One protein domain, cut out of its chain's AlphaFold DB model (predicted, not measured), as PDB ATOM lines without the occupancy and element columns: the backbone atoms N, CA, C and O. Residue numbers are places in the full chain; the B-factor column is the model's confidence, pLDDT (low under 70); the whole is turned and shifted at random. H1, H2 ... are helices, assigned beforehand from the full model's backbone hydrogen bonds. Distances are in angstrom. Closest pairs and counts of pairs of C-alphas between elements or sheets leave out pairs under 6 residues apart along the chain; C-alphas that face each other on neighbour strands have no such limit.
ATOM      1  N   SER A  16     181.746 152.665 288.170       95.75
ATOM      2  CA  SER A  16     180.413 152.785 287.566       95.75
ATOM      3  C   SER A  16     179.482 153.699 288.357       95.75
ATOM      4  O   SER A  16     178.699 154.427 287.758       95.75
ATOM      5  N   ASP A  17     179.571 153.669 289.687       96.56
ATOM      6  CA  ASP A  17     178.750 154.514 290.553       96.56
ATOM      7  C   ASP A  17     179.266 155.952 290.529       96.56
ATOM      8  O   ASP A  17     178.471 156.872 290.378       96.56
ATOM      9  N   ILE A  18     180.590 156.141 290.558       97.06
ATOM     10  CA  ILE A  18     181.232 157.449 290.357       97.06
ATOM     11  C   ILE A  18     180.726 158.089 289.058       97.06
ATOM     12  O   ILE A  18     180.178 159.185 289.091       97.06
ATOM     13  N   ALA A  19     180.826 157.377 287.932       94.69
ATOM     14  CA  ALA A  19     180.421 157.900 286.627       94.69
ATOM     15  C   ALA A  19     178.911 158.172 286.507       94.69
ATOM     16  O   ALA A  19     178.493 158.980 285.684       94.69
ATOM     17  N   LYS A  20     178.083 157.463 287.281       97.38
ATOM     18  CA  LYS A  20     176.623 157.590 287.227       97.38
ATOM     19  C   LYS A  20     176.088 158.684 288.149       97.38
ATOM     20  O   LYS A  20     175.045 159.258 287.839       97.38
ATOM     21  N   TYR A  21     176.732 158.905 289.292       97.56
ATOM     22  CA  TYR A  21     176.161 159.698 290.381       97.56
ATOM     23  C   TYR A  21     176.942 160.969 290.726       97.56
ATOM     24  O   TYR A  21     176.359 161.823 291.386       97.56
ATOM     25  N   LEU A  22     178.202 161.118 290.304       97.31
ATOM     26  CA  LEU A  22     178.974 162.344 290.541       97.31
ATOM     27  C   LEU A  22     178.912 163.297 289.343       97.31
ATOM     28  O   LEU A  22     178.913 162.859 288.190       97.31
ATOM     29  N   GLY A  23     178.858 164.601 289.629       96.00
ATOM     30  CA  GLY A  23     179.049 165.653 288.629       96.00
ATOM     31  C   GLY A  23     180.525 165.855 288.272       96.00
ATOM     32  O   GLY A  23     181.408 165.280 288.905       96.00
ATOM     33  N   GLU A  24     180.806 166.688 287.266       95.75
ATOM     34  CA  GLU A  24     182.186 166.974 286.832       95.75
ATOM     35  C   GLU A  24     183.038 167.591 287.954       95.75
ATOM     36  O   GLU A  24     184.170 167.157 288.165       95.75
ATOM     37  N   ASP A  25     182.482 168.540 288.714       96.94
ATOM     38  CA  ASP A  25     183.189 169.186 289.828       96.94
ATOM     39  C   ASP A  25     183.521 168.184 290.953       96.94
ATOM     40  O   ASP A  25     184.660 168.132 291.420       96.94
ATOM     41  N   ASP A  26     182.564 167.327 291.331       96.94
ATOM     42  CA  ASP A  26     182.762 166.283 292.351       96.94
ATOM     43  C   ASP A  26     183.807 165.245 291.909       96.94
ATOM     44  O   ASP A  26     184.577 164.725 292.721       96.94
ATOM     45  N   LEU A  27     183.836 164.919 290.611       95.94
ATOM     46  CA  LEU A  27     184.816 164.000 290.040       95.94
ATOM     47  C   LEU A  27     186.230 164.581 290.137       95.94
ATOM     48  O   LEU A  27     187.142 163.870 290.559       95.94
ATOM     49  N   LEU A  28     186.404 165.861 289.796       96.06
ATOM     50  CA  LEU A  28     187.688 166.556 289.915       96.06
ATOM     51  C   LEU A  28     188.172 166.601 291.368       96.06
ATOM     52  O   LEU A  28     189.353 166.367 291.631       96.06
ATOM     53  N   GLU A  29     187.272 166.858 292.320       97.31
ATOM     54  CA  GLU A  29     187.617 166.857 293.744       97.31
ATOM     55  C   GLU A  29     188.018 165.454 294.227       97.31
ATOM     56  O   GLU A  29     189.034 165.292 294.910       97.31
ATOM     57  N   LEU A  30     187.276 164.418 293.821       96.50
ATOM     58  CA  LEU A  30     187.604 163.030 294.143       96.50
ATOM     59  C   LEU A  30     188.974 162.616 293.584       96.50
ATOM     60  O   LEU A  30     189.750 161.960 294.284       96.50
ATOM     61  N   GLU A  31     189.280 162.991 292.342       94.88
ATOM     62  CA  GLU A  31     190.573 162.719 291.710       94.88
ATOM     63  C   GLU A  31     191.718 163.445 292.427       94.88
ATOM     64  O   GLU A  31     192.739 162.819 292.726       94.88
ATOM     65  N   ALA A  32     191.527 164.717 292.792       96.94
ATOM     66  CA  ALA A  32     192.509 165.493 293.545       96.94
ATOM     67  C   ALA A  32     192.796 164.877 294.926       96.94
ATOM     68  O   ALA A  32     193.959 164.710 295.301       96.94
ATOM     69  N   MET A  33     191.756 164.463 295.661       96.19
ATOM     70  CA  MET A  33     191.915 163.772 296.946       96.19
ATOM     71  C   MET A  33     192.648 162.434 296.794       96.19
ATOM     72  O   MET A  33     193.533 162.106 297.591       96.19
ATOM     73  N   ALA A  34     192.301 161.647 295.770       94.00
ATOM     74  CA  ALA A  34     192.960 160.372 295.500       94.00
ATOM     75  C   ALA A  34     194.450 160.565 295.171       94.00
ATOM     76  O   ALA A  34     195.293 159.807 295.661       94.00
ATOM     77  N   GLU A  35     194.785 161.590 294.385       95.25
ATOM     78  CA  GLU A  35     196.163 161.944 294.057       95.25
ATOM     79  C   GLU A  35     196.951 162.424 295.281       95.25
ATOM     80  O   GLU A  35     198.085 161.984 295.487       95.25
ATOM     81  N   GLU A  36     196.357 163.257 296.137       96.62
ATOM     82  CA  GLU A  36     197.006 163.710 297.367       96.62
ATOM     83  C   GLU A  36     197.360 162.529 298.282       96.62
ATOM     84  O   GLU A  36     198.499 162.421 298.749       96.62
ATOM     85  N   ILE A  37     196.421 161.602 298.497       94.81
ATOM     86  CA  ILE A  37     196.661 160.391 299.295       94.81
ATOM     87  C   ILE A  37     197.776 159.554 298.666       94.81
ATOM     88  O   ILE A  37     198.658 159.058 299.373       94.81
ATOM     89  N   ALA A  38     197.753 159.386 297.345       94.19
ATOM     90  CA  ALA A  38     198.756 158.612 296.629       94.19
ATOM     91  C   ALA A  38     200.158 159.228 296.768       94.19
ATOM     92  O   ALA A  38     201.116 158.490 297.000       94.19
ATOM     93  N   ASN A  39     200.275 160.556 296.700       95.69
ATOM     94  CA  ASN A  39     201.533 161.276 296.906       95.69
ATOM     95  C   ASN A  39     202.054 161.101 298.338       95.69
ATOM     96  O   ASN A  39     203.180 160.647 298.522       95.69
ATOM     97  N   ARG A  40     201.206 161.327 299.349       96.19
ATOM     98  CA  ARG A  40     201.594 161.161 300.760       96.19
ATOM     99  C   ARG A  40     202.010 159.725 301.095       96.19
ATOM    100  O   ARG A  40     202.920 159.510 301.888       96.19
ATOM    101  N   ARG A  41     201.400 158.718 300.460       95.81
ATOM    102  CA  ARG A  41     201.842 157.318 300.588       95.81
ATOM    103  C   ARG A  41     203.266 157.110 300.079       95.81
ATOM    104  O   ARG A  41     203.998 156.338 300.693       95.81
ATOM    105  N   MET A  42     203.639 157.753 298.974       96.25
ATOM    106  CA  MET A  42     205.006 157.676 298.452       96.25
ATOM    107  C   MET A  42     205.998 158.365 299.387       96.25
ATOM    108  O   MET A  42     207.076 157.819 299.608       96.25
ATOM    109  N   ASP A  43     205.614 159.497 299.978       96.69
ATOM    110  CA  ASP A  43     206.430 160.194 300.981       96.69
ATOM    111  C   ASP A  43     206.680 159.309 302.218       96.69
ATOM    112  O   ASP A  43     207.786 159.283 302.757       96.69
ATOM    113  N   ASP A  44     205.695 158.487 302.597       96.62
ATOM    114  CA  ASP A  44     205.807 157.454 303.639       96.62
ATOM    115  C   ASP A  44     206.568 156.182 303.185       96.62
ATOM    116  O   ASP A  44     206.585 155.168 303.894       96.62
ATOM    117  N   GLY A  45     207.165 156.178 301.988       95.81
ATOM    118  CA  GLY A  45     207.916 155.049 301.427       95.81
ATOM    119  C   GLY A  45     207.052 153.882 300.935       95.81
ATOM    120  O   GLY A  45     207.551 152.770 300.752       95.81
ATOM    121  N   ARG A  46     205.746 154.095 300.737       94.06
ATOM    122  CA  ARG A  46     204.809 153.081 300.233       94.06
ATOM    123  C   ARG A  46     204.594 153.231 298.731       94.06
ATOM    124  O   ARG A  46     204.791 154.292 298.151       94.06
ATOM    125  N   SER A  47     204.113 152.166 298.092       91.69
ATOM    126  CA  SER A  47     203.676 152.252 296.695       91.69
ATOM    127  C   SER A  47     202.514 153.241 296.542       91.69
ATOM    128  O   SER A  47     201.580 153.248 297.365       91.69
ATOM    129  N   ARG A  48     202.568 154.021 295.451       90.00
ATOM    130  CA  ARG A  48     201.469 154.868 294.964       90.00
ATOM    131  C   ARG A  48     200.206 154.037 294.765       90.00
ATOM    132  O   ARG A  48     199.116 154.443 295.157       90.00
ATOM    133  N   GLU A  49     200.374 152.850 294.191       86.56
ATOM    134  CA  GLU A  49     199.287 151.928 293.898       86.56
ATOM    135  C   GLU A  49     198.974 151.048 295.110       86.56
ATOM    136  O   GLU A  49     199.860 150.485 295.762       86.56
ATOM    137  N   MET A  50     197.681 150.912 295.404       84.38
ATOM    138  CA  MET A  50     197.180 149.948 296.372       84.38
ATOM    139  C   MET A  50     196.580 148.759 295.628       84.38
ATOM    140  O   MET A  50     195.478 148.836 295.091       84.38
ATOM    141  N   TYR A  51     197.295 147.638 295.638       87.25
ATOM    142  CA  TYR A  51     196.773 146.383 295.114       87.25
ATOM    143  C   TYR A  51     195.905 145.708 296.171       87.25
ATOM    144  O   TYR A  51     196.389 145.316 297.233       87.25
ATOM    145  N   CYS A  52     194.614 145.580 295.886       89.81
ATOM    146  CA  CYS A  52     193.688 144.817 296.708       89.81
ATOM    147  C   CYS A  52     192.577 144.215 295.848       89.81
ATOM    148  O   CYS A  52     192.297 144.682 294.744       89.81
ATOM    149  N   VAL A  53     191.956 143.167 296.377       90.56
ATOM    150  CA  VAL A  53     190.730 142.593 295.827       90.56
ATOM    151  C   VAL A  53     189.589 143.015 296.735       90.56
ATOM    152  O   VAL A  53     189.682 142.873 297.954       90.56
ATOM    153  N   VAL A  54     188.519 143.525 296.135       92.19
ATOM    154  CA  VAL A  54     187.280 143.860 296.835       92.19
ATOM    155  C   VAL A  54     186.263 142.769 296.536       92.19
ATOM    156  O   VAL A  54     186.113 142.358 295.388       92.19
ATOM    157  N   VAL A  55     185.580 142.298 297.575       94.06
ATOM    158  CA  VAL A  55     184.484 141.333 297.460       94.06
ATOM    159  C   VAL A  55     183.226 141.999 297.984       94.06
ATOM    160  O   VAL A  55     183.193 142.446 299.133       94.06
ATOM    161  N   GLU A  56     182.209 142.093 297.136       93.38
ATOM    162  CA  GLU A  56     180.938 142.713 297.500       93.38
ATOM    163  C   GLU A  56     180.138 141.808 298.439       93.38
ATOM    164  O   GLU A  56     180.255 140.584 298.395       93.38
ATOM    165  N   HIS A  57     179.328 142.414 299.307       93.00
ATOM    166  CA  HIS A  57     178.573 141.683 300.326       93.00
ATOM    167  C   HIS A  57     177.571 140.679 299.736       93.00
ATOM    168  O   HIS A  57     177.298 139.641 300.334       93.00
ATOM    169  N   ASP A  58     177.003 140.997 298.579       95.50
ATOM    170  CA  ASP A  58     176.022 140.181 297.865       95.50
ATOM    171  C   ASP A  58     176.654 139.080 297.001       95.50
ATOM    172  O   ASP A  58     175.940 138.236 296.458       95.50
ATOM    173  N   TRP A  59     177.985 139.032 296.894       97.06
ATOM    174  CA  TRP A  59     178.657 137.966 296.166       97.06
ATOM    175  C   TRP A  59     178.666 136.662 296.974       97.06
ATOM    176  O   TRP A  59     178.885 136.666 298.190       97.06
ATOM    177  N   PRO A  60     178.512 135.503 296.309       97.56
ATOM    178  CA  PRO A  60     178.382 134.212 296.988       97.56
ATOM    179  C   PRO A  60     179.613 133.823 297.820       97.56
ATOM    180  O   PRO A  60     179.509 133.029 298.752       97.56
ATOM    181  N   ASN A  61     180.788 134.377 297.512       95.62
ATOM    182  CA  ASN A  61     182.038 134.100 298.216       95.62
ATOM    183  C   ASN A  61     182.342 135.074 299.370       95.62
ATOM    184  O   ASN A  61     183.355 134.880 300.041       95.62
ATOM    185  N   TYR A  62     181.503 136.081 299.645       95.88
ATOM    186  CA  TYR A  62     181.775 137.107 300.663       95.88
ATOM    187  C   TYR A  62     182.080 136.526 302.052       95.88
ATOM    188  O   TYR A  62     183.107 136.830 302.663       95.88
ATOM    189  N   VAL A  63     181.215 135.629 302.538       94.94
ATOM    190  CA  VAL A  63     181.383 134.975 303.848       94.94
ATOM    191  C   VAL A  63     182.660 134.135 303.881       94.94
ATOM    192  O   VAL A  63     183.391 134.156 304.871       94.94
ATOM    193  N   HIS A  64     182.953 133.433 302.788       94.75
ATOM    194  CA  HIS A  64     184.144 132.600 302.679       94.75
ATOM    195  C   HIS A  64     185.432 133.436 302.704       94.75
ATOM    196  O   HIS A  64     186.390 133.078 303.388       94.75
ATOM    197  N   VAL A  65     185.455 134.587 302.025       94.88
ATOM    198  CA  VAL A  65     186.606 135.500 302.063       94.88
ATOM    199  C   VAL A  65     186.841 136.033 303.475       94.88
ATOM    200  O   VAL A  65     187.988 136.066 303.915       94.88
ATOM    201  N   TRP A  66     185.790 136.361 304.230       93.88
ATOM    202  CA  TRP A  66     185.944 136.759 305.633       93.88
ATOM    203  C   TRP A  66     186.572 135.677 306.507       93.88
ATOM    204  O   TRP A  66     187.452 135.985 307.307       93.88
ATOM    205  N   GLN A  67     186.147 134.423 306.346       94.00
ATOM    206  CA  GLN A  67     186.740 133.295 307.069       94.00
ATOM    207  C   GLN A  67     188.225 133.145 306.730       94.00
ATOM    208  O   GLN A  67     189.047 132.965 307.624       94.00
ATOM    209  N   THR A  68     188.583 133.292 305.455       94.75
ATOM    210  CA  THR A  68     189.978 133.265 305.004       94.75
ATOM    211  C   THR A  68     190.797 134.405 305.615       94.75
ATOM    212  O   THR A  68     191.885 134.168 306.133       94.75
ATOM    213  N   VAL A  69     190.280 135.637 305.622       93.50
ATOM    214  CA  VAL A  69     190.956 136.792 306.244       93.50
ATOM    215  C   VAL A  69     191.135 136.587 307.750       93.50
ATOM    216  O   VAL A  69     192.200 136.898 308.282       93.50
ATOM    217  N   GLN A  70     190.136 136.023 308.431       94.31
ATOM    218  CA  GLN A  70     190.241 135.662 309.842       94.31
ATOM    219  C   GLN A  70     191.357 134.635 310.077       94.31
ATOM    220  O   GLN A  70     192.214 134.855 310.929       94.31
ATOM    221  N   GLN A  71     191.415 133.568 309.278       95.19
ATOM    222  CA  GLN A  71     192.490 132.574 309.365       95.19
ATOM    223  C   GLN A  71     193.875 133.186 309.125       95.19
ATOM    224  O   GLN A  71     194.846 132.795 309.771       95.19
ATOM    225  N   VAL A  72     193.990 134.152 308.208       93.75
ATOM    226  CA  VAL A  72     195.245 134.886 307.983       93.75
ATOM    227  C   VAL A  72     195.625 135.684 309.231       93.75
ATOM    228  O   VAL A  72     196.768 135.598 309.675       93.75
ATOM    229  N   ALA A  73     194.679 136.414 309.828       91.69
ATOM    230  CA  ALA A  73     194.914 137.190 311.046       91.69
ATOM    231  C   ALA A  73     195.299 136.310 312.250       91.69
ATOM    232  O   ALA A  73     196.117 136.710 313.076       91.69
ATOM    233  N   GLU A  74     194.747 135.099 312.327       93.69
ATOM    234  CA  GLU A  74     195.048 134.102 313.360       93.69
ATOM    235  C   GLU A  74     196.319 133.282 313.067       93.69
ATOM    236  O   GLU A  74     196.762 132.508 313.915       93.69
ATOM    237  N   GLY A  75     196.923 133.425 311.880       94.25
ATOM    238  CA  GLY A  75     198.087 132.639 311.456       94.25
ATOM    239  C   GLY A  75     197.778 131.165 311.158       94.25
ATOM    240  O   GLY A  75     198.685 130.336 311.132       94.25
ATOM    241  N   THR A  76     196.506 130.822 310.944       94.81
ATOM    242  CA  THR A  76     196.022 129.456 310.682       94.81
ATOM    243  C   THR A  76     195.714 129.199 309.206       94.81
ATOM    244  O   THR A  76     195.368 128.072 308.840       94.81
ATOM    245  N   PHE A  77     195.857 130.216 308.349       95.75
ATOM    246  CA  PHE A  77     195.603 130.104 306.916       95.75
ATOM    247  C   PHE A  77     196.487 129.038 306.260       95.75
ATOM    248  O   PHE A  77     197.712 129.033 306.398       95.75
ATOM    249  N   LYS A  78     195.847 128.152 305.497       92.62
ATOM    250  CA  LYS A  78     196.505 127.145 304.663       92.62
ATOM    251  C   LYS A  78     196.076 127.367 303.227       92.62
ATOM    252  O   LYS A  78     194.879 127.418 302.967       92.62
TER     253      LYS A  78
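AT A GLANCE: This is residues 16 to 78 of the 229 residues of an uncharacterized protein of Marinobacterium lutimaris (UniProt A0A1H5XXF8). The model is an open, flat zigzag like the letter N: the long helix H2 makes one outside stroke, the extended link of residues 44 to 61 slants back as the second, and H3 makes the other outside stroke, well separated from H2. The short helix H1 makes a corner at the beginning of H2. The printed part has 63 residues with three named helices, in the order H1, H2, H3, and no named strand; the class is all helix. It is extended, with a radius of gyration of the C-alphas of 16.8 A, and the C-alphas span 45 by 33 by 12 A.

IN THESE COORDINATES: H1 is residues 16 to 21, 8.6 A long, and begins with C-alpha 16 at (180.413, 152.785, 287.566). H2, residues 24 to 43, is 28.9 A long and ends with C-alpha 43 at (206.430, 160.194, 300.981). H3, residues 62 to 73, is 16.7 A long and ends with C-alpha 73 at (194.914, 137.190, 311.046).

HOW THE PARTS SIT: H1 and H2 are close but not clearly touching; their closest C-alphas, those of Ile 18 and Leu 27, are 7.5 A apart. They run opposite ways at a steep tilt of 47 degrees. H3 is apart from H1 and from H2. In H1, H2 and H3 every O i to N i+4 pair is within hydrogen-bond range.

THE WHOLE: The two C-alphas farthest apart, those of Asp 25 and Thr 76, are 46.7 A apart. The printed part has no cut. The link from H1 to H2 is tight, with 2 residues; the link from H2 to H3 is long, with 18 residues. Residues 56 to 61 stand free, as do residues 70 to 75, of which 70 to 73 belong to H3. The mean pLDDT of the printed part is 94.6, and no printed residue is under 70.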